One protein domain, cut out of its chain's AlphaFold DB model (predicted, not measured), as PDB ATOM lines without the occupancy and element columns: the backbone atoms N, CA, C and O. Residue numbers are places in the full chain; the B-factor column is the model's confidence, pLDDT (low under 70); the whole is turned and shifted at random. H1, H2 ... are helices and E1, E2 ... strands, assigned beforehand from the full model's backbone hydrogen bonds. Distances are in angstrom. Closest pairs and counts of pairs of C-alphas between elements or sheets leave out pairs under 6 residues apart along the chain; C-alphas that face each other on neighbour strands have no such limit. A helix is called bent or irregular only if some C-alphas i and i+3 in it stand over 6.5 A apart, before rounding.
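Overview. This is residues 2 to 148 and 233 to 254 of the 1002 residues of the protein "BQ5605_C006g03872 protein" of Microbotryum silenes-dioicae (UniProt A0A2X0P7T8). A strongly twisted sheet of five strands forms the middle of three layers, helices on both faces of a sheet: H2 and H4 cover one face and H6 covers the other. H4 runs away from the sheet and H5 comes back beside it, a long helical hairpin whose turn makes one end of the longest axis, while H6 and the last residues make the other; H1 only grazes the sheet, and H3 is a short helix near H2, H4 and H5. The printed part has 169 residues with six named helices and five named strands, in the order H1 E1 E2 E3 H2 H3 E4 H4 H5 E5 H6, and its class is mixed, helices and strands. The sheet is mixed, in the order E3 E2 E1 E4 E5. The whole is compact, with a radius of gyration of the C-alphas of 16.8 A, and spans 55 by 38 by 28 A.

Arrangement. The sheet runs E3, residues 47 to 56, E2, residues 34 to 42, E1, residues 20 to 25, E4, residues 91 to 93, and E5, residues 144 to 146; E3 and E5 are its edge strands. E1, E2 and E3 form a meander, each strand the antiparallel neighbour of the one before; N 36 and O 54 of E2 and E3 are 2.8 A apart, and N 25 and O 35 of E1 and E2 are 2.8 A apart, both within hydrogen-bond range. E1 and E4 are parallel, with N 22 and O 92 within range at 2.9 A, and so are E4 and E5, with N 93 and O 145 at 2.9 A. H2, residues 61 to 76, is on the sheet at a height of 9.3 A, over E3 and E2 and only just not over E1, where 2 of its C-alphas fall; its closest C-alphas to E3 are those of His 67 and Ser 54, 6.4 A apart. H4, residues 97 to 119, is on the same face at a height of 11.1 A, over E4 and along it at 9 degrees on the local plane. H2 and H4 touch at a steep tilt of 40 degrees, the same way, closest at the C-alphas of Arg 65 and Gly 102, 4.0 A. H5, residues 126 to 142, is not on the sheet; it forms a helical hairpin with H4, at a steep tilt of 42 degrees, opposite ways, closest at the C-alphas of Gly 140 and Arg 104, 4.6 A. E4, H4, H5 and E5 make a strand-helix-strand unit, two parallel neighbour strands with helices between, with a right-handed crossover; E3, H2, H3, residues 82 to 88, and E4 make a split one, with E2 and E1 between its strands, also right-handed. H3 is not on the sheet and is close to H5 but not clearly touching it, the C-alphas of Val 86 and Ile 139 being closest at 6.8 A. H6, residues 235 to 247, is on the opposite face from H2 and H4, with the C-alphas of Val 237 and Asp 23 of E1 closest at 6.1 A. H1, residues 2 to 13, only grazes the sheet with its residues 2 to 11; the C-alphas of Arg 4 and Ser 42 of E2 are closest, 6.0 A. In H3, H4, H5 and H6 every O i to N i+4 pair is within hydrogen-bond range, against 6 of 8 in H1 and 11 of 12 in H2.

Along the chain. H1 begins at C-alpha 2, (-22.169, -5.147, -41.357), and is irregular, C-alphas 10 and 13 being 7.5 A apart. E2 is 25.4 A long, and E3, 26.4 A, bends by 52 degrees at residue 51. H4, the longest helix, runs 33.2 A from C-alpha 97 at (-18.518, 6.751, -13.812); H5 measures 24.8 A and H2 22.3 A. H6 ends at C-alpha 247, (-13.795, 18.558, -42.423).

Size, cuts and confidence. The C-alphas of Asn 123 and Gly 249 are the two farthest apart, 55.3 A. Residues 149 to 232 are not printed, and C-alphas 148 and 233 are 5.6 A apart across this cut, which lies in the link from E5 to H6. Of the links that are printed whole, none is long. The mean pLDDT of the printed part is 75.7; 50 residues are under 70, among them residues 2 to 19, 42 to 48 and 245 to 251.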
ATOM      1  N   LYS A   2     -22.201  -3.698 -41.683       52.41
ATOM      2  CA  LYS A   2     -22.169  -5.147 -41.357       52.41
ATOM      3  C   LYS A   2     -20.834  -5.798 -41.772       52.41
ATOM      4  O   LYS A   2     -20.136  -6.322 -40.918       52.41
ATOM      5  N   ALA A   3     -20.402  -5.573 -43.019       55.50
ATOM      6  CA  ALA A   3     -19.083  -5.993 -43.520       55.50
ATOM      7  C   ALA A   3     -17.880  -5.485 -42.684       55.50
ATOM      8  O   ALA A   3     -17.021  -6.290 -42.346       55.50
ATOM      9  N   ARG A   4     -17.850  -4.198 -42.268       60.03
ATOM     10  CA  ARG A   4     -16.804  -3.647 -41.361       60.03
ATOM     11  C   ARG A   4     -16.608  -4.526 -40.146       60.03
ATOM     12  O   ARG A   4     -15.484  -4.854 -39.784       60.03
ATOM     13  N   LEU A   5     -17.719  -4.815 -39.476       59.69
ATOM     14  CA  LEU A   5     -17.712  -5.547 -38.225       59.69
ATOM     15  C   LEU A   5     -17.201  -6.970 -38.478       59.69
ATOM     16  O   LEU A   5     -16.368  -7.435 -37.703       59.69
ATOM     17  N   SER A   6     -17.640  -7.617 -39.572       57.56
ATOM     18  CA  SER A   6     -17.205  -8.968 -39.957       57.56
ATOM     19  C   SER A   6     -15.690  -9.025 -40.128       57.56
ATOM     20  O   SER A   6     -15.034  -9.757 -39.393       57.56
ATOM     21  N   GLU A   7     -15.122  -8.139 -40.953       56.78
ATOM     22  CA  GLU A   7     -13.665  -8.006 -41.109       56.78
ATOM     23  C   GLU A   7     -12.957  -7.773 -39.760       56.78
ATOM     24  O   GLU A   7     -11.951  -8.413 -39.476       56.78
ATOM     25  N   THR A   8     -13.504  -6.920 -38.881       54.22
ATOM     26  CA  THR A   8     -12.909  -6.619 -37.556       54.22
ATOM     27  C   THR A   8     -12.852  -7.843 -36.620       54.22
ATOM     28  O   THR A   8     -12.138  -7.815 -35.616       54.22
ATOM     29  N   ILE A   9     -13.633  -8.898 -36.882       52.41
ATOM     30  CA  ILE A   9     -13.756 -10.073 -36.006       52.41
ATOM     31  C   ILE A   9     -13.156 -11.340 -36.629       52.41
ATOM     32  O   ILE A   9     -12.567 -12.131 -35.891       52.41
ATOM     33  N   ASP A  10     -13.192 -11.492 -37.952       48.62
ATOM     34  CA  ASP A  10     -12.512 -12.597 -38.635       48.62
ATOM     35  C   ASP A  10     -10.975 -12.414 -38.615       48.62
ATOM     36  O   ASP A  10     -10.244 -13.369 -38.344       48.62
ATOM     37  N   ASP A  11     -10.467 -11.177 -38.738       48.09
ATOM     38  CA  ASP A  11      -9.029 -10.850 -38.610       48.09
ATOM     39  C   ASP A  11      -8.508 -10.837 -37.150       48.09
ATOM     40  O   ASP A  11      -7.401 -10.370 -36.877       48.09
ATOM     41  N   ARG A  12      -9.229 -11.419 -36.174       45.22
ATOM     42  CA  ARG A  12      -8.762 -11.562 -34.767       45.22
ATOM     43  C   ARG A  12      -7.419 -12.296 -34.608       45.22
ATOM     44  O   ARG A  12      -6.837 -12.266 -33.523       45.22
ATOM     45  N   LEU A  13      -6.930 -12.952 -35.661       38.50
ATOM     46  CA  LEU A  13      -5.626 -13.613 -35.724       38.50
ATOM     47  C   LEU A  13      -4.470 -12.685 -36.156       38.50
ATOM     48  O   LEU A  13      -3.318 -13.118 -36.102       38.50
ATOM     49  N   VAL A  14      -4.736 -11.436 -36.567       39.12
ATOM     50  CA  VAL A  14      -3.729 -10.518 -37.132       39.12
ATOM     51  C   VAL A  14      -3.729  -9.150 -36.426       39.12
ATOM     52  O   VAL A  14      -4.569  -8.293 -36.659       39.12
ATOM     53  N   GLU A  15      -2.705  -8.940 -35.595       44.47
ATOM     54  CA  GLU A  15      -2.191  -7.633 -35.139       44.47
ATOM     55  C   GLU A  15      -3.162  -6.659 -34.419       44.47
ATOM     56  O   GLU A  15      -3.796  -5.782 -35.002       44.47
ATOM     57  N   GLY A  16      -3.126  -6.689 -33.082       44.94
ATOM     58  CA  GLY A  16      -3.193  -5.502 -32.202       44.94
ATOM     59  C   GLY A  16      -4.514  -4.734 -31.997       44.94
ATOM     60  O   GLY A  16      -4.619  -4.029 -30.994       44.94
ATOM     61  N   ASN A  17      -5.501  -4.827 -32.895       51.28
ATOM     62  CA  ASN A  17      -6.512  -3.762 -33.068       51.28
ATOM     63  C   ASN A  17      -7.981  -4.124 -32.725       51.28
ATOM     64  O   ASN A  17      -8.907  -3.472 -33.204       51.28
ATOM     65  N   SER A  18      -8.222  -5.124 -31.872       55.97
ATOM     66  CA  SER A  18      -9.568  -5.502 -31.401       55.97
ATOM     67  C   SER A  18     -10.195  -4.485 -30.432       55.97
ATOM     68  O   SER A  18      -9.508  -3.714 -29.754       55.97
ATOM     69  N   GLY A  19     -11.520  -4.560 -30.288       65.69
ATOM     70  CA  GLY A  19     -12.305  -3.741 -29.360       65.69
ATOM     71  C   GLY A  19     -12.787  -2.418 -29.959       65.69
ATOM     72  O   GLY A  19     -12.391  -2.020 -31.054       65.69
ATOM     73  N   TRP A  20     -13.671  -1.737 -29.228       75.44
ATOM     74  CA  TRP A  20     -14.343  -0.527 -29.710       75.44
ATOM     75  C   TRP A  20     -14.120   0.649 -28.757       75.44
ATOM     76  O   TRP A  20     -14.772   0.751 -27.710       75.44
ATOM     77  N   PRO A  21     -13.185   1.556 -29.090       74.94
ATOM     78  CA  PRO A  21     -13.040   2.818 -28.390       74.94
ATOM     79  C   PRO A  21     -14.319   3.651 -28.483       74.94
ATOM     80  O   PRO A  21     -14.872   3.850 -29.567       74.94
ATOM     81  N   THR A  22     -14.788   4.124 -27.330       82.12
ATOM     82  CA  THR A  22     -16.018   4.908 -27.183       82.12
ATOM     83  C   THR A  22     -15.730   6.150 -26.351       82.12
ATOM     84  O   THR A  22     -15.343   6.028 -25.187       82.12
ATOM     85  N   ASP A  23     -15.947   7.345 -26.899       81.12
ATOM     86  CA  ASP A  23     -15.677   8.594 -26.176       81.12
ATOM     87  C   ASP A  23     -16.645   9.733 -26.522       81.12
ATOM     88  O   ASP A  23     -17.277   9.756 -27.581       81.12
ATOM     89  N   ALA A  24     -16.759  10.680 -25.595       82.06
ATOM     90  CA  ALA A  24     -17.604  11.859 -25.657       82.06
ATOM     91  C   ALA A  24     -16.801  13.113 -26.042       82.06
ATOM     92  O   ALA A  24     -15.677  13.329 -25.599       82.06
ATOM     93  N   HIS A  25     -17.410  13.992 -26.832       79.81
ATOM     94  CA  HIS A  25     -16.853  15.280 -27.215       79.81
ATOM     95  C   HIS A  25     -17.924  16.380 -27.158       79.81
ATOM     96  O   HIS A  25     -18.959  16.324 -27.821       79.81
ATOM     97  N   ASN A  26     -17.661  17.412 -26.356       79.19
ATOM     98  CA  ASN A  26     -18.650  18.413 -25.941       79.19
ATOM     99  C   ASN A  26     -18.576  19.754 -26.697       79.19
ATOM    100  O   ASN A  26     -19.415  20.622 -26.467       79.19
ATOM    101  N   THR A  27     -17.608  19.952 -27.607       75.38
ATOM    102  CA  THR A  27     -17.461  21.230 -28.343       75.38
ATOM    103  C   THR A  27     -17.989  21.214 -29.782       75.38
ATOM    104  O   THR A  27     -17.901  22.231 -30.464       75.38
ATOM    105  N   TYR A  28     -18.563  20.099 -30.254       80.06
ATOM    106  CA  TYR A  28     -19.092  19.982 -31.625       80.06
ATOM    107  C   TYR A  28     -20.358  20.829 -31.851       80.06
ATOM    108  O   TYR A  28     -20.489  21.521 -32.862       80.06
ATOM    109  N   PHE A  29     -21.274  20.815 -30.881       82.44
ATOM    110  CA  PHE A  29     -22.508  21.603 -30.907       82.44
ATOM    111  C   PHE A  29     -22.345  22.942 -30.175       82.44
ATOM    112  O   PHE A  29     -21.491  23.096 -29.301       82.44
ATOM    113  N   ARG A  30     -23.185  23.928 -30.515       76.69
ATOM    114  CA  ARG A  30     -23.241  25.224 -29.814       76.69
ATOM    115  C   ARG A  30     -23.819  25.079 -28.402       76.69
ATOM    116  O   ARG A  30     -23.235  25.604 -27.460       76.69
ATOM    117  N   ASP A  31     -24.897  24.310 -28.253       75.94
ATOM    118  CA  ASP A  31     -25.754  24.269 -27.054       75.94
ATOM    119  C   ASP A  31     -25.225  23.356 -25.916       75.94
ATOM    120  O   ASP A  31     -26.003  22.731 -25.199       75.94
ATOM    121  N   ASN A  32     -23.901  23.210 -25.775       71.44
ATOM    122  CA  ASN A  32     -23.241  22.283 -24.832       71.44
ATOM    123  C   ASN A  32     -23.671  20.800 -24.955       71.44
ATOM    124  O   ASN A  32     -23.468  20.014 -24.028       71.44
ATOM    125  N   ARG A  33     -24.248  20.396 -26.095       82.31
ATOM    126  CA  ARG A  33     -24.622  18.998 -26.356       82.31
ATOM    127  C   ARG A  33     -23.381  18.132 -26.562       82.31
ATOM    128  O   ARG A  33     -22.440  18.509 -27.260       82.31
ATOM    129  N   VAL A  34     -23.436  16.937 -25.994       83.00
ATOM    130  CA  VAL A  34     -22.423  15.892 -26.084       83.00
ATOM    131  C   VAL A  34     -22.614  15.123 -27.388       83.00
ATOM    132  O   VAL A  34     -23.692  14.577 -27.633       83.00
ATOM    133  N   LEU A  35     -21.563  15.048 -28.202       86.50
ATOM    134  CA  LEU A  35     -21.432  14.049 -29.255       86.50
ATOM    135  C   LEU A  35     -20.680  12.846 -28.677       86.50
ATOM    136  O   LEU A  35     -19.539  12.983 -28.259       86.50
ATOM    137  N   LEU A  36     -21.321  11.686 -28.627       86.75
ATOM    138  CA  LEU A  36     -20.715  10.413 -28.243       86.75
ATOM    139  C   LEU A  36     -20.465   9.595 -29.509       86.75
ATOM    140  O   LEU A  36     -21.354   9.510 -30.358       86.75
ATOM    141  N   ALA A  37     -19.282   9.002 -29.636       85.56
ATOM    142  CA  ALA A  37     -18.914   8.195 -30.792       85.56
ATOM    143  C   ALA A  37     -18.253   6.879 -30.376       85.56
ATOM    144  O   ALA A  37     -17.390   6.871 -29.498       85.56
ATOM    145  N   THR A  38     -18.617   5.798 -31.067       84.50
ATOM    146  CA  THR A  38     -17.900   4.516 -31.053       84.50
ATOM    147  C   THR A  38     -17.235   4.283 -32.408       84.50
ATOM    148  O   THR A  38     -17.856   4.523 -33.449       84.50
ATOM    149  N   VAL A  39     -15.991   3.791 -32.405       77.19
ATOM    150  CA  VAL A  39     -15.210   3.474 -33.615       77.19
ATOM    151  C   VAL A  39     -14.752   2.009 -33.659       77.19
ATOM    152  O   VAL A  39     -14.491   1.409 -32.617       77.19
ATOM    153  N   CYS A  40     -14.598   1.450 -34.862       75.75
ATOM    154  CA  CYS A  40     -13.850   0.210 -35.122       75.75
ATOM    155  C   CYS A  40     -12.652   0.490 -36.033       75.75
ATOM    156  O   CYS A  40     -12.576   1.544 -36.668       75.75
ATOM    157  N   TYR A  41     -11.724  -0.458 -36.113       72.88
ATOM    158  CA  TYR A  41     -10.674  -0.471 -37.125       72.88
ATOM    159  C   TYR A  41     -11.144  -1.298 -38.329       72.88
ATOM    160  O   TYR A  41     -11.600  -2.420 -38.149       72.88
ATOM    161  N   SER A  42     -11.040  -0.755 -39.543       67.75
ATOM    162  CA  SER A  42     -11.224  -1.506 -40.792       67.75
ATOM    163  C   SER A  42      -9.854  -2.014 -41.259       67.75
ATOM    164  O   SER A  42      -8.997  -1.175 -41.575       67.75
ATOM    165  N   PRO A  43      -9.621  -3.342 -41.327       65.19
ATOM    166  CA  PRO A  43      -8.381  -3.907 -41.854       65.19
ATOM    167  C   PRO A  43      -8.160  -3.524 -43.322       65.19
ATOM    168  O   PRO A  43      -7.090  -3.009 -43.662       65.19
ATOM    169  N   SER A  44      -9.191  -3.663 -44.166       58.91
ATOM    170  CA  SER A  44      -9.142  -3.359 -45.606       58.91
ATOM    171  C   SER A  44      -8.706  -1.921 -45.899       58.91
ATOM    172  O   SER A  44      -7.838  -1.683 -46.739       58.91
ATOM    173  N   ALA A  45      -9.256  -0.945 -45.169       59.97
ATOM    174  CA  ALA A  45      -8.917   0.470 -45.333       59.97
ATOM    175  C   ALA A  45      -7.777   0.960 -44.410       59.97
ATOM    176  O   ALA A  45      -7.385   2.129 -44.500       59.97
ATOM    177  N   ARG A  46      -7.242   0.086 -43.541       62.09
ATOM    178  CA  ARG A  46      -6.180   0.341 -42.543       62.09
ATOM    179  C   ARG A  46      -6.406   1.587 -41.679       62.09
ATOM    180  O   ARG A  46      -5.487   2.375 -41.444       62.09
ATOM    181  N   ARG A  47      -7.653   1.832 -41.266       64.38
ATOM    182  CA  ARG A  47      -8.068   3.069 -40.575       64.38
ATOM    183  C   ARG A  47      -9.179   2.825 -39.565       64.38
ATOM    184  O   ARG A  47      -9.965   1.893 -39.696       64.38
ATOM    185  N   TRP A  48      -9.271   3.728 -38.593       69.56
ATOM    186  CA  TRP A  48     -10.389   3.802 -37.658       69.56
ATOM    187  C   TRP A  48     -11.590   4.523 -38.283       69.56
ATOM    188  O   TRP A  48     -11.437   5.598 -38.868       69.56
ATOM    189  N   PHE A  49     -12.780   3.946 -38.126       70.00
ATOM    190  CA  PHE A  49     -14.043   4.420 -38.688       70.00
ATOM    191  C   PHE A  49     -15.133   4.521 -37.618       70.00
ATOM    192  O   PHE A  49     -15.196   3.664 -36.737       70.00
ATOM    193  N   PRO A  50     -16.030   5.525 -37.687       75.81
ATOM    194  CA  PRO A  50     -17.207   5.564 -36.831       75.81
ATOM    195  C   PRO A  50     -18.166   4.411 -37.157       75.81
ATOM    196  O   PRO A  50     -18.471   4.148 -38.323       75.81
ATOM    197  N   ILE A  51     -18.656   3.757 -36.103       76.62
ATOM    198  CA  ILE A  51     -19.745   2.769 -36.147       76.62
ATOM    199  C   ILE A  51     -21.061   3.458 -35.790       76.62
ATOM    200  O   ILE A  51     -22.059   3.321 -36.488       76.62
ATOM    201  N   LEU A  52     -21.050   4.213 -34.687       84.81
ATOM    202  CA  LEU A  52     -22.232   4.834 -34.105       84.81
ATOM    203  C   LEU A  52     -21.877   6.215 -33.554       84.81
ATOM    204  O   LEU A  52     -20.944   6.352 -32.762       84.81
ATOM    205  N   TYR A  53     -22.678   7.213 -33.920       87.56
ATOM    206  CA  TYR A  53     -22.728   8.513 -33.257       87.56
ATOM    207  C   TYR A  53     -24.021   8.629 -32.444       87.56
ATOM    208  O   TYR A  53     -25.060   8.080 -32.807       87.56
ATOM    209  N   SER A  54     -23.995   9.372 -31.343       88.50
ATOM    210  CA  SER A  54     -25.197   9.729 -30.587       88.50
ATOM    211  C   SER A  54     -25.075  11.128 -30.005       88.50
ATOM    212  O   SER A  54     -24.009  11.527 -29.542       88.50
ATOM    213  N   VAL A  55     -26.178  11.872 -30.015       87.19
ATOM    214  CA  VAL A  55     -26.237  13.257 -29.535       87.19
ATOM    215  C   VAL A  55     -27.065  13.304 -28.258       87.19
ATOM    216  O   VAL A  55     -28.197  12.825 -28.233       87.19
ATOM    217  N   GLY A  56     -26.510  13.872 -27.191       80.88
ATOM    218  CA  GLY A  56     -27.159  13.960 -25.885       80.88
ATOM    219  C   GLY A  56     -26.992  15.333 -25.252       80.88
ATOM    220  O   GLY A  56     -26.005  16.023 -25.485       80.88
ATOM    221  N   ASN A  57     -27.945  15.746 -24.416       71.06
ATOM    222  CA  ASN A  57     -27.851  17.041 -23.734       71.06
ATOM    223  C   ASN A  57     -26.897  17.000 -22.520       71.06
ATOM    224  O   ASN A  57     -26.373  18.039 -22.136       71.06
ATOM    225  N   HIS A  58     -26.661  15.823 -21.920       70.31
ATOM    226  CA  HIS A  58     -25.829  15.646 -20.719       70.31
ATOM    227  C   HIS A  58     -25.164  14.257 -20.663       70.31
ATOM    228  O   HIS A  58     -25.766  13.265 -21.080       70.31
ATOM    229  N   GLU A  59     -23.997  14.163 -20.019       71.44
ATOM    230  CA  GLU A  59     -23.257  12.919 -19.726       71.44
ATOM    231  C   GLU A  59     -23.891  12.094 -18.580       71.44
ATOM    232  O   GLU A  59     -23.272  11.820 -17.554       71.44
ATOM    233  N   ARG A  60     -25.165  11.706 -18.717       81.88
ATOM    234  CA  ARG A  60     -25.863  10.836 -17.747       81.88
ATOM    235  C   ARG A  60     -25.734   9.363 -18.146       81.88
ATOM    236  O   ARG A  60     -25.713   9.048 -19.332       81.88
ATOM    237  N   SER A  61     -25.745   8.440 -17.181       83.44
ATOM    238  CA  SER A  61     -25.675   6.988 -17.450       83.44
ATOM    239  C   SER A  61     -26.745   6.505 -18.439       83.44
ATOM    240  O   SER A  61     -26.425   5.763 -19.358       83.44
ATOM    241  N   GLY A  62     -27.979   7.018 -18.353       85.94
ATOM    242  CA  GLY A  62     -29.066   6.738 -19.309       85.94
ATOM    243  C   GLY A  62     -28.898   7.309 -20.733       85.94
ATOM    244  O   GLY A  62     -29.714   7.021 -21.611       85.94
ATOM    245  N   PHE A  63     -27.870   8.123 -20.994       86.75
ATOM    246  CA  PHE A  63     -27.439   8.475 -22.354       86.75
ATOM    247  C   PHE A  63     -26.474   7.407 -22.887       86.75
ATOM    248  O   PHE A  63     -26.762   6.791 -23.912       86.75
ATOM    249  N   TYR A  64     -25.417   7.098 -22.131       87.25
ATOM    250  CA  TYR A  64     -24.465   6.035 -22.472       87.25
ATOM    251  C   TYR A  64     -25.141   4.660 -22.611       87.25
ATOM    252  O   TYR A  64     -24.881   3.960 -23.583       87.25
ATOM    253  N   ARG A  65     -26.075   4.305 -21.715       91.06
ATOM    254  CA  ARG A  65     -26.875   3.066 -21.777       91.06
ATOM    255  C   ARG A  65     -27.583   2.909 -23.122       91.06
ATOM    256  O   ARG A  65     -27.538   1.835 -23.700       91.06
ATOM    257  N   ARG A  66     -28.192   3.977 -23.652       90.19
ATOM    258  CA  ARG A  66     -28.888   3.932 -24.951       90.19
ATOM    259  C   ARG A  66     -27.927   3.839 -26.136       90.19
ATOM    260  O   ARG A  66     -28.227   3.118 -27.079       90.19
ATOM    261  N   HIS A  67     -26.769   4.499 -26.066       89.69
ATOM    262  CA  HIS A  67     -25.714   4.351 -27.073       89.69
ATOM    263  C   HIS A  67     -25.206   2.904 -27.139       89.69
ATOM    264  O   HIS A  67     -25.194   2.307 -28.210       89.69
ATOM    265  N   PHE A  68     -24.861   2.313 -25.992       88.69
ATOM    266  CA  PHE A  68     -24.394   0.929 -25.936       88.69
ATOM    267  C   PHE A  68     -25.500  -0.083 -26.270       88.69
ATOM    268  O   PHE A  68     -25.230  -1.023 -27.002       88.69
ATOM    269  N   ALA A  69     -26.748   0.121 -25.834       90.38
ATOM    270  CA  ALA A  69     -27.864  -0.765 -26.186       90.38
ATOM    271  C   ALA A  69     -28.130  -0.804 -27.702       90.38
ATOM    272  O   ALA A  69     -28.283  -1.884 -28.267       90.38
ATOM    273  N   HIS A  70     -28.118   0.348 -28.381       89.62
ATOM    274  CA  HIS A  70     -28.267   0.379 -29.838       89.62
ATOM    275  C   HIS A  70     -27.021  -0.160 -30.564       89.62
ATOM    276  O   HIS A  70     -27.145  -0.792 -31.607       89.62
ATOM    277  N   LEU A  71     -25.823  -0.001 -29.990       86.31
ATOM    278  CA  LEU A  71     -24.623  -0.678 -30.487       86.31
ATOM    279  C   LEU A  71     -24.718  -2.207 -30.352       86.31
ATOM    280  O   LEU A  71     -24.293  -2.904 -31.263       86.31
ATOM    281  N   PHE A  72     -25.301  -2.742 -29.274       86.75
ATOM    282  CA  PHE A  72     -25.562  -4.181 -29.159       86.75
ATOM    283  C   PHE A  72     -26.603  -4.660 -30.178       86.75
ATOM    284  O   PHE A  72     -26.371  -5.666 -30.841       86.75
ATOM    285  N   GLN A  73     -27.673  -3.894 -30.407       85.88
ATOM    286  CA  GLN A  73     -28.635  -4.169 -31.482       85.88
ATOM    287  C   GLN A  73     -27.953  -4.241 -32.862       85.88
ATOM    288  O   GLN A  73     -28.127  -5.220 -33.575       85.88
ATOM    289  N   ILE A  74     -27.088  -3.272 -33.190       82.38
ATOM    290  CA  ILE A  74     -26.274  -3.240 -34.422       82.38
ATOM    291  C   ILE A  74     -25.428  -4.516 -34.622       82.38
ATOM    292  O   ILE A  74     -25.110  -4.873 -35.757       82.38
ATOM    293  N   LEU A  75     -25.041  -5.193 -33.538       80.00
ATOM    294  CA  LEU A  75     -24.229  -6.412 -33.568       80.00
ATOM    295  C   LEU A  75     -25.089  -7.672 -33.677       80.00
ATOM    296  O   LEU A  75     -24.740  -8.599 -34.409       80.00
ATOM    297  N   ASP A  76     -26.234  -7.686 -33.005       82.69
ATOM    298  CA  ASP A  76     -27.234  -8.739 -33.151       82.69
ATOM    299  C   ASP A  76     -27.776  -8.748 -34.601       82.69
ATOM    300  O   ASP A  76     -27.767  -9.796 -35.250       82.69
ATOM    301  N   ASP A  77     -28.076  -7.570 -35.167       81.62
ATOM    302  CA  ASP A  77     -28.419  -7.344 -36.584       81.62
ATOM    303  C   ASP A  77     -27.267  -7.707 -37.544       81.62
ATOM    304  O   ASP A  77     -27.481  -8.005 -38.725       81.62
ATOM    305  N   ALA A  78     -26.020  -7.700 -37.061       74.44
ATOM    306  CA  ALA A  78     -24.846  -8.168 -37.798       74.44
ATOM    307  C   ALA A  78     -24.628  -9.696 -37.704       74.44
ATOM    308  O   ALA A  78     -23.704 -10.203 -38.335       74.44
ATOM    309  N   ASN A  79     -25.522 -10.430 -37.029       77.31
ATOM    310  CA  ASN A  79     -25.464 -11.870 -36.746       77.31
ATOM    311  C   ASN A  79     -24.323 -12.297 -35.798       77.31
ATOM    312  O   ASN A  79     -23.896 -13.451 -35.848       77.31
ATOM    313  N   TYR A  80     -23.839 -11.429 -34.901       74.56
ATOM    314  CA  TYR A  80     -22.844 -11.865 -33.915       74.56
ATOM    315  C   TYR A  80     -23.406 -12.855 -32.907       74.56
ATOM    316  O   TYR A  80     -24.502 -12.667 -32.362       74.56
ATOM    317  N   SER A  81     -22.607 -13.877 -32.600       75.38
ATOM    318  CA  SER A  81     -22.879 -14.751 -31.467       75.38
ATOM    319  C   SER A  81     -22.756 -13.966 -30.154       75.38
ATOM    320  O   SER A  81     -21.986 -13.008 -30.034       75.38
ATOM    321  N   MET A  82     -23.522 -14.382 -29.143       78.38
ATOM    322  CA  MET A  82     -23.398 -13.831 -27.791       78.38
ATOM    323  C   MET A  82     -21.971 -14.015 -27.252       78.38
ATOM    324  O   MET A  82     -21.450 -13.130 -26.577       78.38
ATOM    325  N   GLU A  83     -21.325 -15.138 -27.577       70.69
ATOM    326  CA  GLU A  83     -19.967 -15.439 -27.132       70.69
ATOM    327  C   GLU A  83     -18.923 -14.529 -27.795       70.69
ATOM    328  O   GLU A  83     -18.040 -14.026 -27.107       70.69
ATOM    329  N   ASP A  84     -19.057 -14.212 -29.084       70.25
ATOM    330  CA  ASP A  84     -18.166 -13.275 -29.781       70.25
ATOM    331  C   ASP A  84     -18.221 -11.864 -29.209       70.25
ATOM    332  O   ASP A  84     -17.196 -11.178 -29.171       70.25
ATOM    333  N   ILE A  85     -19.403 -11.440 -28.756       72.62
ATOM    334  CA  ILE A  85     -19.589 -10.155 -28.085       72.62
ATOM    335  C   ILE A  85     -18.968 -10.212 -26.682       72.62
ATOM    336  O   ILE A  85     -18.141  -9.371 -26.344       72.62
ATOM    337  N   VAL A  86     -19.284 -11.233 -25.880       70.19
ATOM    338  CA  VAL A  86     -18.804 -11.362 -24.488       70.19
ATOM    339  C   VAL A  86     -17.286 -11.591 -24.391       70.19
ATOM    340  O   VAL A  86     -16.620 -10.994 -23.541       70.19
ATOM    341  N   ASN A  87     -16.716 -12.430 -25.258       60.03
ATOM    342  CA  ASN A  87     -15.300 -12.801 -25.223       60.03
ATOM    343  C   ASN A  87     -14.413 -11.887 -26.078       60.03
ATOM    344  O   ASN A  87     -13.252 -11.680 -25.725       60.03
ATOM    345  N   GLY A  88     -14.928 -11.343 -27.184       54.81
ATOM    346  CA  GLY A  88     -14.139 -10.564 -28.140       54.81
ATOM    347  C   GLY A  88     -14.248  -9.047 -28.001       54.81
ATOM    348  O   GLY A  88     -13.351  -8.335 -28.455       54.81
ATOM    349  N   VAL A  89     -15.303  -8.524 -27.370       62.12
ATOM    350  CA  VAL A  89     -15.480  -7.075 -27.231       62.12
ATOM    351  C   VAL A  89     -14.829  -6.580 -25.952       62.12
ATOM    352  O   VAL A  89     -15.026  -7.091 -24.852       62.12
ATOM    353  N   THR A  90     -14.034  -5.530 -26.095       68.94
ATOM    354  CA  THR A  90     -13.559  -4.725 -24.976       68.94
ATOM    355  C   THR A  90     -13.778  -3.270 -25.346       68.94
ATOM    356  O   THR A  90     -13.324  -2.805 -26.393       68.94
ATOM    357  N   PHE A  91     -14.525  -2.565 -24.505       69.56
ATOM    358  CA  PHE A  91     -14.858  -1.164 -24.707       69.56
ATOM    359  C   PHE A  91     -13.765  -0.302 -24.096       69.56
ATOM    360  O   PHE A  91     -13.573  -0.329 -22.876       69.56
ATOM    361  N   VAL A  92     -13.059   0.466 -24.930       65.00
ATOM    362  CA  VAL A  92     -12.084   1.444 -24.434       65.00
ATOM    363  C   VAL A  92     -12.841   2.718 -24.103       65.00
ATOM    364  O   VAL A  92     -13.210   3.481 -24.994       65.00
ATOM    365  N   VAL A  93     -13.120   2.904 -22.819       70.00
ATOM    366  CA  VAL A  93     -13.901   4.026 -22.298       70.00
ATOM    367  C   VAL A  93     -13.002   5.023 -21.582       70.00
ATOM    368  O   VAL A  93     -11.917   4.689 -21.089       70.00
ATOM    369  N   ASN A  94     -13.478   6.259 -21.466       65.56
ATOM    370  CA  ASN A  94     -12.926   7.175 -20.487       65.56
ATOM    371  C   ASN A  94     -13.458   6.836 -19.092       65.56
ATOM    372  O   ASN A  94     -14.513   6.225 -18.921       65.56
ATOM    373  N   TYR A  95     -12.717   7.248 -18.064       67.19
ATOM    374  CA  TYR A  95     -12.976   6.906 -16.659       67.19
ATOM    375  C   TYR A  95     -14.211   7.613 -16.052       67.19
ATOM    376  O   TYR A  95     -14.303   7.806 -14.841       67.19
ATOM    377  N   SER A  96     -15.169   8.019 -16.887       76.88
ATOM    378  CA  SER A  96     -16.446   8.585 -16.466       76.88
ATOM    379  C   SER A  96     -17.305   7.498 -15.823       76.88
ATOM    380  O   SER A  96     -17.733   6.545 -16.479       76.88
ATOM    381  N   SER A  97     -17.625   7.664 -14.537       78.50
ATOM    382  CA  SER A  97     -18.518   6.751 -13.812       78.50
ATOM    383  C   SER A  97     -19.895   6.632 -14.479       78.50
ATOM    384  O   SER A  97     -20.519   5.577 -14.401       78.50
ATOM    385  N   ALA A  98     -20.359   7.681 -15.170       82.44
ATOM    386  CA  ALA A  98     -21.602   7.652 -15.939       82.44
ATOM    387  C   ALA A  98     -21.484   6.778 -17.201       82.44
ATOM    388  O   ALA A  98     -22.414   6.030 -17.502       82.44
ATOM    389  N   GLN A  99     -20.342   6.822 -17.896       80.88
ATOM    390  CA  GLN A  99     -20.070   5.977 -19.064       80.88
ATOM    391  C   GLN A  99     -19.956   4.500 -18.671       80.88
ATOM    392  O   GLN A  99     -20.643   3.660 -19.250       80.88
ATOM    393  N   ILE A 100     -19.167   4.196 -17.634       81.94
ATOM    394  CA  ILE A 100     -18.985   2.834 -17.104       81.94
ATOM    395  C   ILE A 100     -20.319   2.269 -16.582       81.94
ATOM    396  O   ILE A 100     -20.667   1.126 -16.876       81.94
ATOM    397  N   SER A 101     -21.109   3.076 -15.861       85.62
ATOM    398  CA  SER A 101     -22.445   2.686 -15.387       85.62
ATOM    399  C   SER A 101     -23.417   2.411 -16.539       85.62
ATOM    400  O   SER A 101     -24.120   1.402 -16.503       85.62
ATOM    401  N   GLY A 102     -23.443   3.266 -17.567       88.38
ATOM    402  CA  GLY A 102     -24.308   3.074 -18.733       88.38
ATOM    403  C   GLY A 102     -23.946   1.829 -19.545       88.38
ATOM    404  O   GLY A 102     -24.844   1.095 -19.950       88.38
ATOM    405  N   LEU A 103     -22.649   1.548 -19.718       86.12
ATOM    406  CA  LEU A 103     -22.161   0.328 -20.366       86.12
ATOM    407  C   LEU A 103     -22.595  -0.935 -19.609       86.12
ATOM    408  O   LEU A 103     -23.172  -1.839 -20.206       86.12
ATOM    409  N   ARG A 104     -22.372  -0.978 -18.287       87.12
ATOM    410  CA  ARG A 104     -22.768  -2.120 -17.443       87.12
ATOM    411  C   ARG A 104     -24.278  -2.371 -17.478       87.12
ATOM    412  O   ARG A 104     -24.694  -3.522 -17.561       87.12
ATOM    413  N   GLN A 105     -25.089  -1.311 -17.472       90.00
ATOM    414  CA  GLN A 105     -26.543  -1.427 -17.618       90.00
ATOM    415  C   GLN A 105     -26.934  -1.990 -18.990       90.00
ATOM    416  O   GLN A 105     -27.685  -2.955 -19.039       90.00
ATOM    417  N   ALA A 106     -26.371  -1.465 -20.083       91.31
ATOM    418  CA  ALA A 106     -26.678  -1.939 -21.434       91.31
ATOM    419  C   ALA A 106     -26.284  -3.410 -21.665       91.31
ATOM    420  O   ALA A 106     -27.039  -4.143 -22.294       91.31
ATOM    421  N   ILE A 107     -25.143  -3.853 -21.119       89.12
ATOM    422  CA  ILE A 107     -24.735  -5.270 -21.137       89.12
ATOM    423  C   ILE A 107     -25.746  -6.133 -20.372       89.12
ATOM    424  O   ILE A 107     -26.135  -7.191 -20.863       89.12
ATOM    425  N   SER A 108     -26.197  -5.678 -19.196       90.81
ATOM    426  CA  SER A 108     -27.196  -6.392 -18.395       90.81
ATOM    427  C   SER A 108     -28.545  -6.508 -19.104       90.81
ATOM    428  O   SER A 108     -29.143  -7.581 -19.079       90.81
ATOM    429  N   ASP A 109     -29.006  -5.434 -19.751       92.19
ATOM    430  CA  ASP A 109     -30.247  -5.429 -20.533       92.19
ATOM    431  C   ASP A 109     -30.165  -6.426 -21.696       92.19
ATOM    432  O   ASP A 109     -31.014  -7.303 -21.841       92.19
ATOM    433  N   TRP A 110     -29.113  -6.300 -22.511       92.62
ATOM    434  CA  TRP A 110     -28.906  -7.079 -23.729       92.62
ATOM    435  C   TRP A 110     -28.726  -8.575 -23.449       92.62
ATOM    436  O   TRP A 110     -29.374  -9.402 -24.091       92.62
ATOM    437  N   TYR A 111     -27.897  -8.937 -22.463       91.25
ATOM    438  CA  TYR A 111     -27.624 -10.338 -22.138       91.25
ATOM    439  C   TYR A 111     -28.888 -11.060 -21.655       91.25
ATOM    440  O   TYR A 111     -29.215 -12.141 -22.148       91.25
ATOM    441  N   VAL A 112     -29.639 -10.439 -20.736       91.56
ATOM    442  CA  VAL A 112     -30.898 -10.996 -20.220       91.56
ATOM    443  C   VAL A 112     -31.961 -11.048 -21.321       91.56
ATOM    444  O   VAL A 112     -32.667 -12.050 -21.422       91.56
ATOM    445  N   ALA A 113     -32.050 -10.029 -22.184       90.50
ATOM    446  CA  ALA A 113     -32.975 -10.025 -23.318       90.50
ATOM    447  C   ALA A 113     -32.680 -11.159 -24.315       90.50
ATOM    448  O   ALA A 113     -33.599 -11.906 -24.653       90.50
ATOM    449  N   ARG A 114     -31.415 -11.363 -24.724       88.44
ATOM    450  CA  ARG A 114     -31.047 -12.485 -25.609       88.44
ATOM    451  C   ARG A 114     -31.309 -13.843 -24.957       88.44
ATOM    452  O   ARG A 114     -31.990 -14.653 -25.569       88.44
ATOM    453  N   LYS A 115     -30.910 -14.070 -23.696       90.31
ATOM    454  CA  LYS A 115     -31.237 -15.329 -22.983       90.31
ATOM    455  C   LYS A 115     -32.744 -15.590 -22.881       90.31
ATOM    456  O   LYS A 115     -33.183 -16.734 -22.979       90.31
ATOM    457  N   THR A 116     -33.539 -14.533 -22.723       88.81
ATOM    458  CA  THR A 116     -35.006 -14.617 -22.694       88.81
ATOM    459  C   THR A 116     -35.590 -14.950 -24.073       88.81
ATOM    460  O   THR A 116     -36.559 -15.705 -24.152       88.81
ATOM    461  N   ALA A 117     -34.991 -14.447 -25.156       86.69
ATOM    462  CA  ALA A 117     -35.361 -14.805 -26.524       86.69
ATOM    463  C   ALA A 117     -34.967 -16.254 -26.870       86.69
ATOM    464  O   ALA A 117     -35.807 -16.989 -27.385       86.69
ATOM    465  N   ASP A 118     -33.749 -16.685 -26.513       84.75
ATOM    466  CA  ASP A 118     -33.223 -18.043 -26.746       84.75
ATOM    467  C   ASP A 118     -34.117 -19.134 -26.117       84.75
ATOM    468  O   ASP A 118     -34.302 -20.209 -26.684       84.75
ATOM    469  N   VAL A 119     -34.670 -18.861 -24.928       86.06
ATOM    470  CA  VAL A 119     -35.546 -19.777 -24.164       86.06
ATOM    471  C   VAL A 119     -37.037 -19.583 -24.500       86.06
ATOM    472  O   VAL A 119     -37.854 -20.482 -24.278       86.06
ATOM    473  N   GLY A 120     -37.396 -18.426 -25.060       82.50
ATOM    474  CA  GLY A 120     -38.767 -17.982 -25.298       82.50
ATOM    475  C   GLY A 120     -39.432 -17.430 -24.031       82.50
ATOM    476  O   GLY A 120     -39.506 -18.110 -23.009       82.50
ATOM    477  N   HIS A 121     -39.980 -16.211 -24.111       75.25
ATOM    478  CA  HIS A 121     -40.517 -15.446 -22.969       75.25
ATOM    479  C   HIS A 121     -41.464 -16.216 -22.027       75.25
ATOM    480  O   HIS A 121     -41.455 -15.962 -20.827       75.25
ATOM    481  N   LEU A 122     -42.275 -17.145 -22.546       77.25
ATOM    482  CA  LEU A 122     -43.247 -17.918 -21.758       77.25
ATOM    483  C   LEU A 122     -42.611 -19.024 -20.893       77.25
ATOM    484  O   LEU A 122     -43.255 -19.517 -19.971       77.25
ATOM    485  N   ASN A 123     -41.358 -19.397 -21.167       84.31
ATOM    486  CA  ASN A 123     -40.645 -20.493 -20.501       84.31
ATOM    487  C   ASN A 123     -39.639 -20.006 -19.437       84.31
ATOM    488  O   ASN A 123     -38.919 -20.812 -18.847       84.31
ATOM    489  N   VAL A 124     -39.535 -18.691 -19.219       88.25
ATOM    490  CA  VAL A 124     -38.492 -18.075 -18.387       88.25
ATOM    491  C   VAL A 124     -38.970 -17.873 -16.950       88.25
ATOM    492  O   VAL A 124     -39.929 -17.152 -16.685       88.25
ATOM    493  N   THR A 125     -38.259 -18.474 -15.994       90.62
ATOM    494  CA  THR A 125     -38.534 -18.317 -14.558       90.62
ATOM    495  C   THR A 125     -37.801 -17.110 -13.948       90.62
ATOM    496  O   THR A 125     -36.698 -16.768 -14.386       90.62
ATOM    497  N   PRO A 126     -38.324 -16.500 -12.862       89.25
ATOM    498  CA  PRO A 126     -37.632 -15.422 -12.143       89.25
ATOM    499  C   PRO A 126     -36.231 -15.802 -11.634       89.25
ATOM    500  O   PRO A 126     -35.341 -14.951 -11.563       89.25
ATOM    501  N   ASN A 127     -36.007 -17.084 -11.325       92.25
ATOM    502  CA  ASN A 127     -34.704 -17.592 -10.891       92.25
ATOM    503  C   ASN A 127     -33.678 -17.563 -12.035       92.25
ATOM    504  O   ASN A 127     -32.546 -17.138 -11.816       92.25
ATOM    505  N   GLN A 128     -34.075 -17.934 -13.260       90.50
ATOM    506  CA  GLN A 128     -33.212 -17.833 -14.444       90.50
ATOM    507  C   GLN A 128     -32.869 -16.374 -14.764       90.50
ATOM    508  O   GLN A 128     -31.697 -16.063 -14.953       90.50
ATOM    509  N   VAL A 129     -33.846 -15.458 -14.723       89.56
ATOM    510  CA  VAL A 129     -33.588 -14.012 -14.904       89.56
ATOM    511  C   VAL A 129     -32.592 -13.495 -13.862       89.56
ATOM    512  O   VAL A 129     -31.668 -12.755 -14.201       89.56
ATOM    513  N   SER A 130     -32.740 -13.916 -12.603       90.44
ATOM    514  CA  SER A 130     -31.831 -13.537 -11.512       90.44
ATOM    515  C   SER A 130     -30.410 -14.069 -11.734       90.44
ATOM    516  O   SER A 130     -29.444 -13.327 -11.554       90.44
ATOM    517  N   GLN A 131     -30.275 -15.319 -12.192       92.56
ATOM    518  CA  GLN A 131     -28.988 -15.920 -12.546       92.56
ATOM    519  C   GLN A 131     -28.327 -15.187 -13.726       92.56
ATOM    520  O   GLN A 131     -27.191 -14.736 -13.600       92.56
ATOM    521  N   TRP A 132     -29.042 -14.995 -14.839       93.38
ATOM    522  CA  TRP A 132     -28.520 -14.302 -16.023       93.38
ATOM    523  C   TRP A 132     -28.157 -12.841 -15.735       93.38
ATOM    524  O   TRP A 132     -27.203 -12.319 -16.304       93.38
ATOM    525  N   THR A 133     -28.864 -12.184 -14.809       90.25
ATOM    526  CA  THR A 133     -28.502 -10.840 -14.332       90.25
ATOM    527  C   THR A 133     -27.173 -10.862 -13.571       90.25
ATOM    528  O   THR A 133     -26.314 -10.013 -13.808       90.25
ATOM    529  N   ALA A 134     -26.950 -11.848 -12.694       88.75
ATOM    530  CA  ALA A 134     -25.682 -12.005 -11.978       88.75
ATOM    531  C   ALA A 134     -24.506 -12.336 -12.924       88.75
ATOM    532  O   ALA A 134     -23.415 -11.781 -12.768       88.75
ATOM    533  N   GLU A 135     -24.734 -13.177 -13.936       89.25
ATOM    534  CA  GLU A 135     -23.774 -13.464 -15.012       89.25
ATOM    535  C   GLU A 135     -23.441 -12.192 -15.815       89.25
ATOM    536  O   GLU A 135     -22.267 -11.850 -15.990       89.25
ATOM    537  N   ALA A 136     -24.457 -11.433 -16.235       88.00
ATOM    538  CA  ALA A 136     -24.284 -10.211 -17.017       88.00
ATOM    539  C   ALA A 136     -23.570  -9.087 -16.250       88.00
ATOM    540  O   ALA A 136     -22.803  -8.330 -16.850       88.00
ATOM    541  N   ILE A 137     -23.747  -9.005 -14.926       85.19
ATOM    542  CA  ILE A 137     -22.961  -8.104 -14.071       85.19
ATOM    543  C   ILE A 137     -21.472  -8.459 -14.174       85.19
ATOM    544  O   ILE A 137     -20.675  -7.583 -14.506       85.19
ATOM    545  N   GLN A 138     -21.089  -9.731 -13.997       82.06
ATOM    546  CA  GLN A 138     -19.683 -10.155 -14.105       82.06
ATOM    547  C   GLN A 138     -19.084  -9.912 -15.501       82.06
ATOM    548  O   GLN A 138     -17.896  -9.605 -15.617       82.06
ATOM    549  N   ILE A 139     -19.891 -10.029 -16.561       82.06
ATOM    550  CA  ILE A 139     -19.494  -9.667 -17.930       82.06
ATOM    551  C   ILE A 139     -19.248  -8.153 -18.021       82.06
ATOM    552  O   ILE A 139     -18.182  -7.724 -18.467       82.06
ATOM    553  N   GLY A 140     -20.186  -7.333 -17.539       79.69
ATOM    554  CA  GLY A 140     -20.084  -5.871 -17.550       79.69
ATOM    555  C   GLY A 140     -18.928  -5.308 -16.717       79.69
ATOM    556  O   GLY A 140     -18.423  -4.220 -17.008       79.69
ATOM    557  N   GLU A 141     -18.462  -6.036 -15.701       77.38
ATOM    558  CA  GLU A 141     -17.258  -5.662 -14.954       77.38
ATOM    559  C   GLU A 141     -15.961  -5.902 -15.736       77.38
ATOM    560  O   GLU A 141     -15.039  -5.097 -15.611       77.38
ATOM    561  N   LYS A 142     -15.911  -6.949 -16.570       74.81
ATOM    562  CA  LYS A 142     -14.734  -7.336 -17.372       74.81
ATOM    563  C   LYS A 142     -14.661  -6.628 -18.731       74.81
ATOM    564  O   LYS A 142     -13.566  -6.407 -19.239       74.81
ATOM    565  N   ALA A 143     -15.806  -6.262 -19.316       74.69
ATOM    566  CA  ALA A 143     -15.904  -5.703 -20.670       74.69
ATOM    567  C   ALA A 143     -15.378  -4.258 -20.821       74.69
ATOM    568  O   ALA A 143     -15.130  -3.807 -21.942       74.69
ATOM    569  N   ALA A 144     -15.221  -3.518 -19.718       75.94
ATOM    570  CA  ALA A 144     -14.767  -2.128 -19.720       75.94
ATOM    571  C   ALA A 144     -13.252  -2.026 -19.468       75.94
ATOM    572  O   ALA A 144     -12.761  -2.473 -18.433       75.94
ATOM    573  N   SER A 145     -12.516  -1.368 -20.368       76.25
ATOM    574  CA  SER A 145     -11.101  -1.030 -20.171       76.25
ATOM    575  C   SER A 145     -10.875   0.472 -20.328       76.25
ATOM    576  O   SER A 145     -11.495   1.127 -21.161       76.25
ATOM    577  N   GLY A 146     -10.010   1.042 -19.496       72.81
ATOM    578  CA  GLY A 146      -9.779   2.479 -19.451       72.81
ATOM    579  C   GLY A 146      -8.691   2.957 -20.405       72.81
ATOM    580  O   GLY A 146      -7.671   2.288 -20.591       72.81
ATOM    581  N   CYS A 147      -8.875   4.155 -20.960       74.06
ATOM    582  CA  CYS A 147      -7.892   4.803 -21.824       74.06
ATOM    583  C   CYS A 147      -6.540   5.041 -21.115       74.06
ATOM    584  O   CYS A 147      -6.379   5.967 -20.313       74.06
ATOM    585  N   ALA A 148      -5.528   4.249 -21.482       70.25
ATOM    586  CA  ALA A 148      -4.179   4.306 -20.923       70.25
ATOM    587  C   ALA A 148      -3.530   5.689 -21.071       70.25
ATOM    588  O   ALA A 148      -2.859   6.159 -20.152       70.25
ATOM    589  N   THR A 233      -6.324   3.022 -26.033       66.81
ATOM    590  CA  THR A 233      -6.607   4.463 -25.953       66.81
ATOM    591  C   THR A 233      -7.900   4.871 -26.672       66.81
ATOM    592  O   THR A 233      -8.392   4.155 -27.542       66.81
ATOM    593  N   THR A 234      -8.424   6.050 -26.331       67.31
ATOM    594  CA  THR A 234      -9.528   6.741 -27.027       67.31
ATOM    595  C   THR A 234      -9.060   7.588 -28.213       67.31
ATOM    596  O   THR A 234      -9.896   8.127 -28.936       67.31
ATOM    597  N   ASN A 235      -7.748   7.654 -28.482       67.56
ATOM    598  CA  ASN A 235      -7.141   8.524 -29.494       67.56
ATOM    599  C   ASN A 235      -7.754   8.352 -30.900       67.56
ATOM    600  O   ASN A 235      -7.790   9.307 -31.675       67.56
ATOM    601  N   ALA A 236      -8.268   7.161 -31.229       65.94
ATOM    602  CA  ALA A 236      -9.013   6.896 -32.462       65.94
ATOM    603  C   ALA A 236     -10.345   7.675 -32.537       65.94
ATOM    604  O   ALA A 236     -10.668   8.260 -33.572       65.94
ATOM    605  N   VAL A 237     -11.091   7.742 -31.429       71.19
ATOM    606  CA  VAL A 237     -12.327   8.533 -31.303       71.19
ATOM    607  C   VAL A 237     -12.010  10.027 -31.315       71.19
ATOM    608  O   VAL A 237     -12.651  10.786 -32.033       71.19
ATOM    609  N   GLU A 238     -10.989  10.452 -30.567       67.38
ATOM    610  CA  GLU A 238     -10.535  11.849 -30.519       67.38
ATOM    611  C   GLU A 238     -10.102  12.344 -31.909       67.38
ATOM    612  O   GLU A 238     -10.510  13.422 -32.345       67.38
ATOM    613  N   SER A 239      -9.356  11.520 -32.653       64.38
ATOM    614  CA  SER A 239      -8.949  11.804 -34.035       64.38
ATOM    615  C   SER A 239     -10.138  11.827 -34.998       64.38
ATOM    616  O   SER A 239     -10.187  12.685 -35.878       64.38
ATOM    617  N   SER A 240     -11.119  10.932 -34.820       69.25
ATOM    618  CA  SER A 240     -12.371  10.921 -35.590       69.25
ATOM    619  C   SER A 240     -13.192  12.194 -35.348       69.25
ATOM    620  O   SER A 240     -13.579  12.871 -36.301       69.25
ATOM    621  N   HIS A 241     -13.368  12.600 -34.084       69.88
ATOM    622  CA  HIS A 241     -14.009  13.864 -33.715       69.88
ATOM    623  C   HIS A 241     -13.277  15.077 -34.298       69.88
ATOM    624  O   HIS A 241     -13.919  15.970 -34.852       69.88
ATOM    625  N   TRP A 242     -11.944  15.112 -34.229       65.44
ATOM    626  CA  TRP A 242     -11.150  16.205 -34.792       65.44
ATOM    627  C   TRP A 242     -11.280  16.279 -36.320       65.44
ATOM    628  O   TRP A 242     -11.519  17.357 -36.871       65.44
ATOM    629  N   LEU A 243     -11.207  15.137 -37.012       64.94
ATOM    630  CA  LEU A 243     -11.378  15.052 -38.463       64.94
ATOM    631  C   LEU A 243     -12.789  15.489 -38.895       64.94
ATOM    632  O   LEU A 243     -12.923  16.269 -39.839       64.94
ATOM    633  N   LEU A 244     -13.828  15.071 -38.171       70.56
ATOM    634  CA  LEU A 244     -15.210  15.528 -38.343       70.56
ATOM    635  C   LEU A 244     -15.321  17.058 -38.194       70.56
ATOM    636  O   LEU A 244     -15.807  17.733 -39.098       70.56
ATOM    637  N   ILE A 245     -14.824  17.629 -37.092       68.12
ATOM    638  CA  ILE A 245     -14.863  19.081 -36.829       68.12
ATOM    639  C   ILE A 245     -14.168  19.865 -37.946       68.12
ATOM    640  O   ILE A 245     -14.728  20.832 -38.469       68.12
ATOM    641  N   HIS A 246     -12.957  19.457 -38.331       63.44
ATOM    642  CA  HIS A 246     -12.160  20.184 -39.316       63.44
ATOM    643  C   HIS A 246     -12.679  19.999 -40.748       63.44
ATOM    644  O   HIS A 246     -12.716  20.976 -41.497       63.44
ATOM    645  N   SER A 247     -13.160  18.804 -41.115       58.31
ATOM    646  CA  SER A 247     -13.795  18.558 -42.423       58.31
ATOM    647  C   SER A 247     -15.078  19.378 -42.610       58.31
ATOM    648  O   SER A 247     -15.334  19.889 -43.700       58.31
ATOM    649  N   CYS A 248     -15.832  19.618 -41.533       62.25
ATOM    650  CA  CYS A 248     -17.010  20.485 -41.531       62.25
ATOM    651  C   CYS A 248     -16.699  21.989 -41.337       62.25
ATOM    652  O   CYS A 248     -17.625  22.795 -41.236       62.25
ATOM    653  N   GLY A 249     -15.422  22.396 -41.315       61.09
ATOM    654  CA  GLY A 249     -15.009  23.808 -41.317       61.09
ATOM    655  C   GLY A 249     -14.717  24.435 -39.948       61.09
ATOM    656  O   GLY A 249     -14.675  25.660 -39.848       61.09
ATOM    657  N   GLY A 250     -14.521  23.636 -38.894       61.31
ATOM    658  CA  GLY A 250     -14.003  24.087 -37.592       61.31
ATOM    659  C   GLY A 250     -14.954  24.947 -36.747       61.31
ATOM    660  O   GLY A 250     -14.540  25.507 -35.733       61.31
ATOM    661  N   LYS A 251     -16.220  25.080 -37.153       66.50
ATOM    662  CA  LYS A 251     -17.258  25.809 -36.412       66.50
ATOM    663  C   LYS A 251     -18.000  24.866 -35.462       66.50
ATOM    664  O   LYS A 251     -18.100  23.676 -35.727       66.50
ATOM    665  N   ARG A 252     -18.585  25.415 -34.391       78.00
ATOM    666  CA  ARG A 252     -19.633  24.713 -33.635       78.00
ATOM    667  C   ARG A 252     -20.940  24.767 -34.422       78.00
ATOM    668  O   ARG A 252     -21.273  25.830 -34.959       78.00
ATOM    669  N   PHE A 253     -21.702  23.683 -34.451       78.25
ATOM    670  CA  PHE A 253     -22.937  23.578 -35.239       78.25
ATOM    671  C   PHE A 253     -24.199  23.724 -34.380       78.25
ATOM    672  O   PHE A 253     -24.178  23.450 -33.178       78.25
ATOM    673  N   GLY A 254     -25.305  24.158 -34.991       78.75
ATOM    674  CA  GLY A 254     -26.631  23.939 -34.396       78.75
ATOM    675  C   GLY A 254     -26.991  22.441 -34.405       78.75
ATOM    676  O   GLY A 254     -26.341  21.683 -35.125       78.75
TER     677      GLY A 254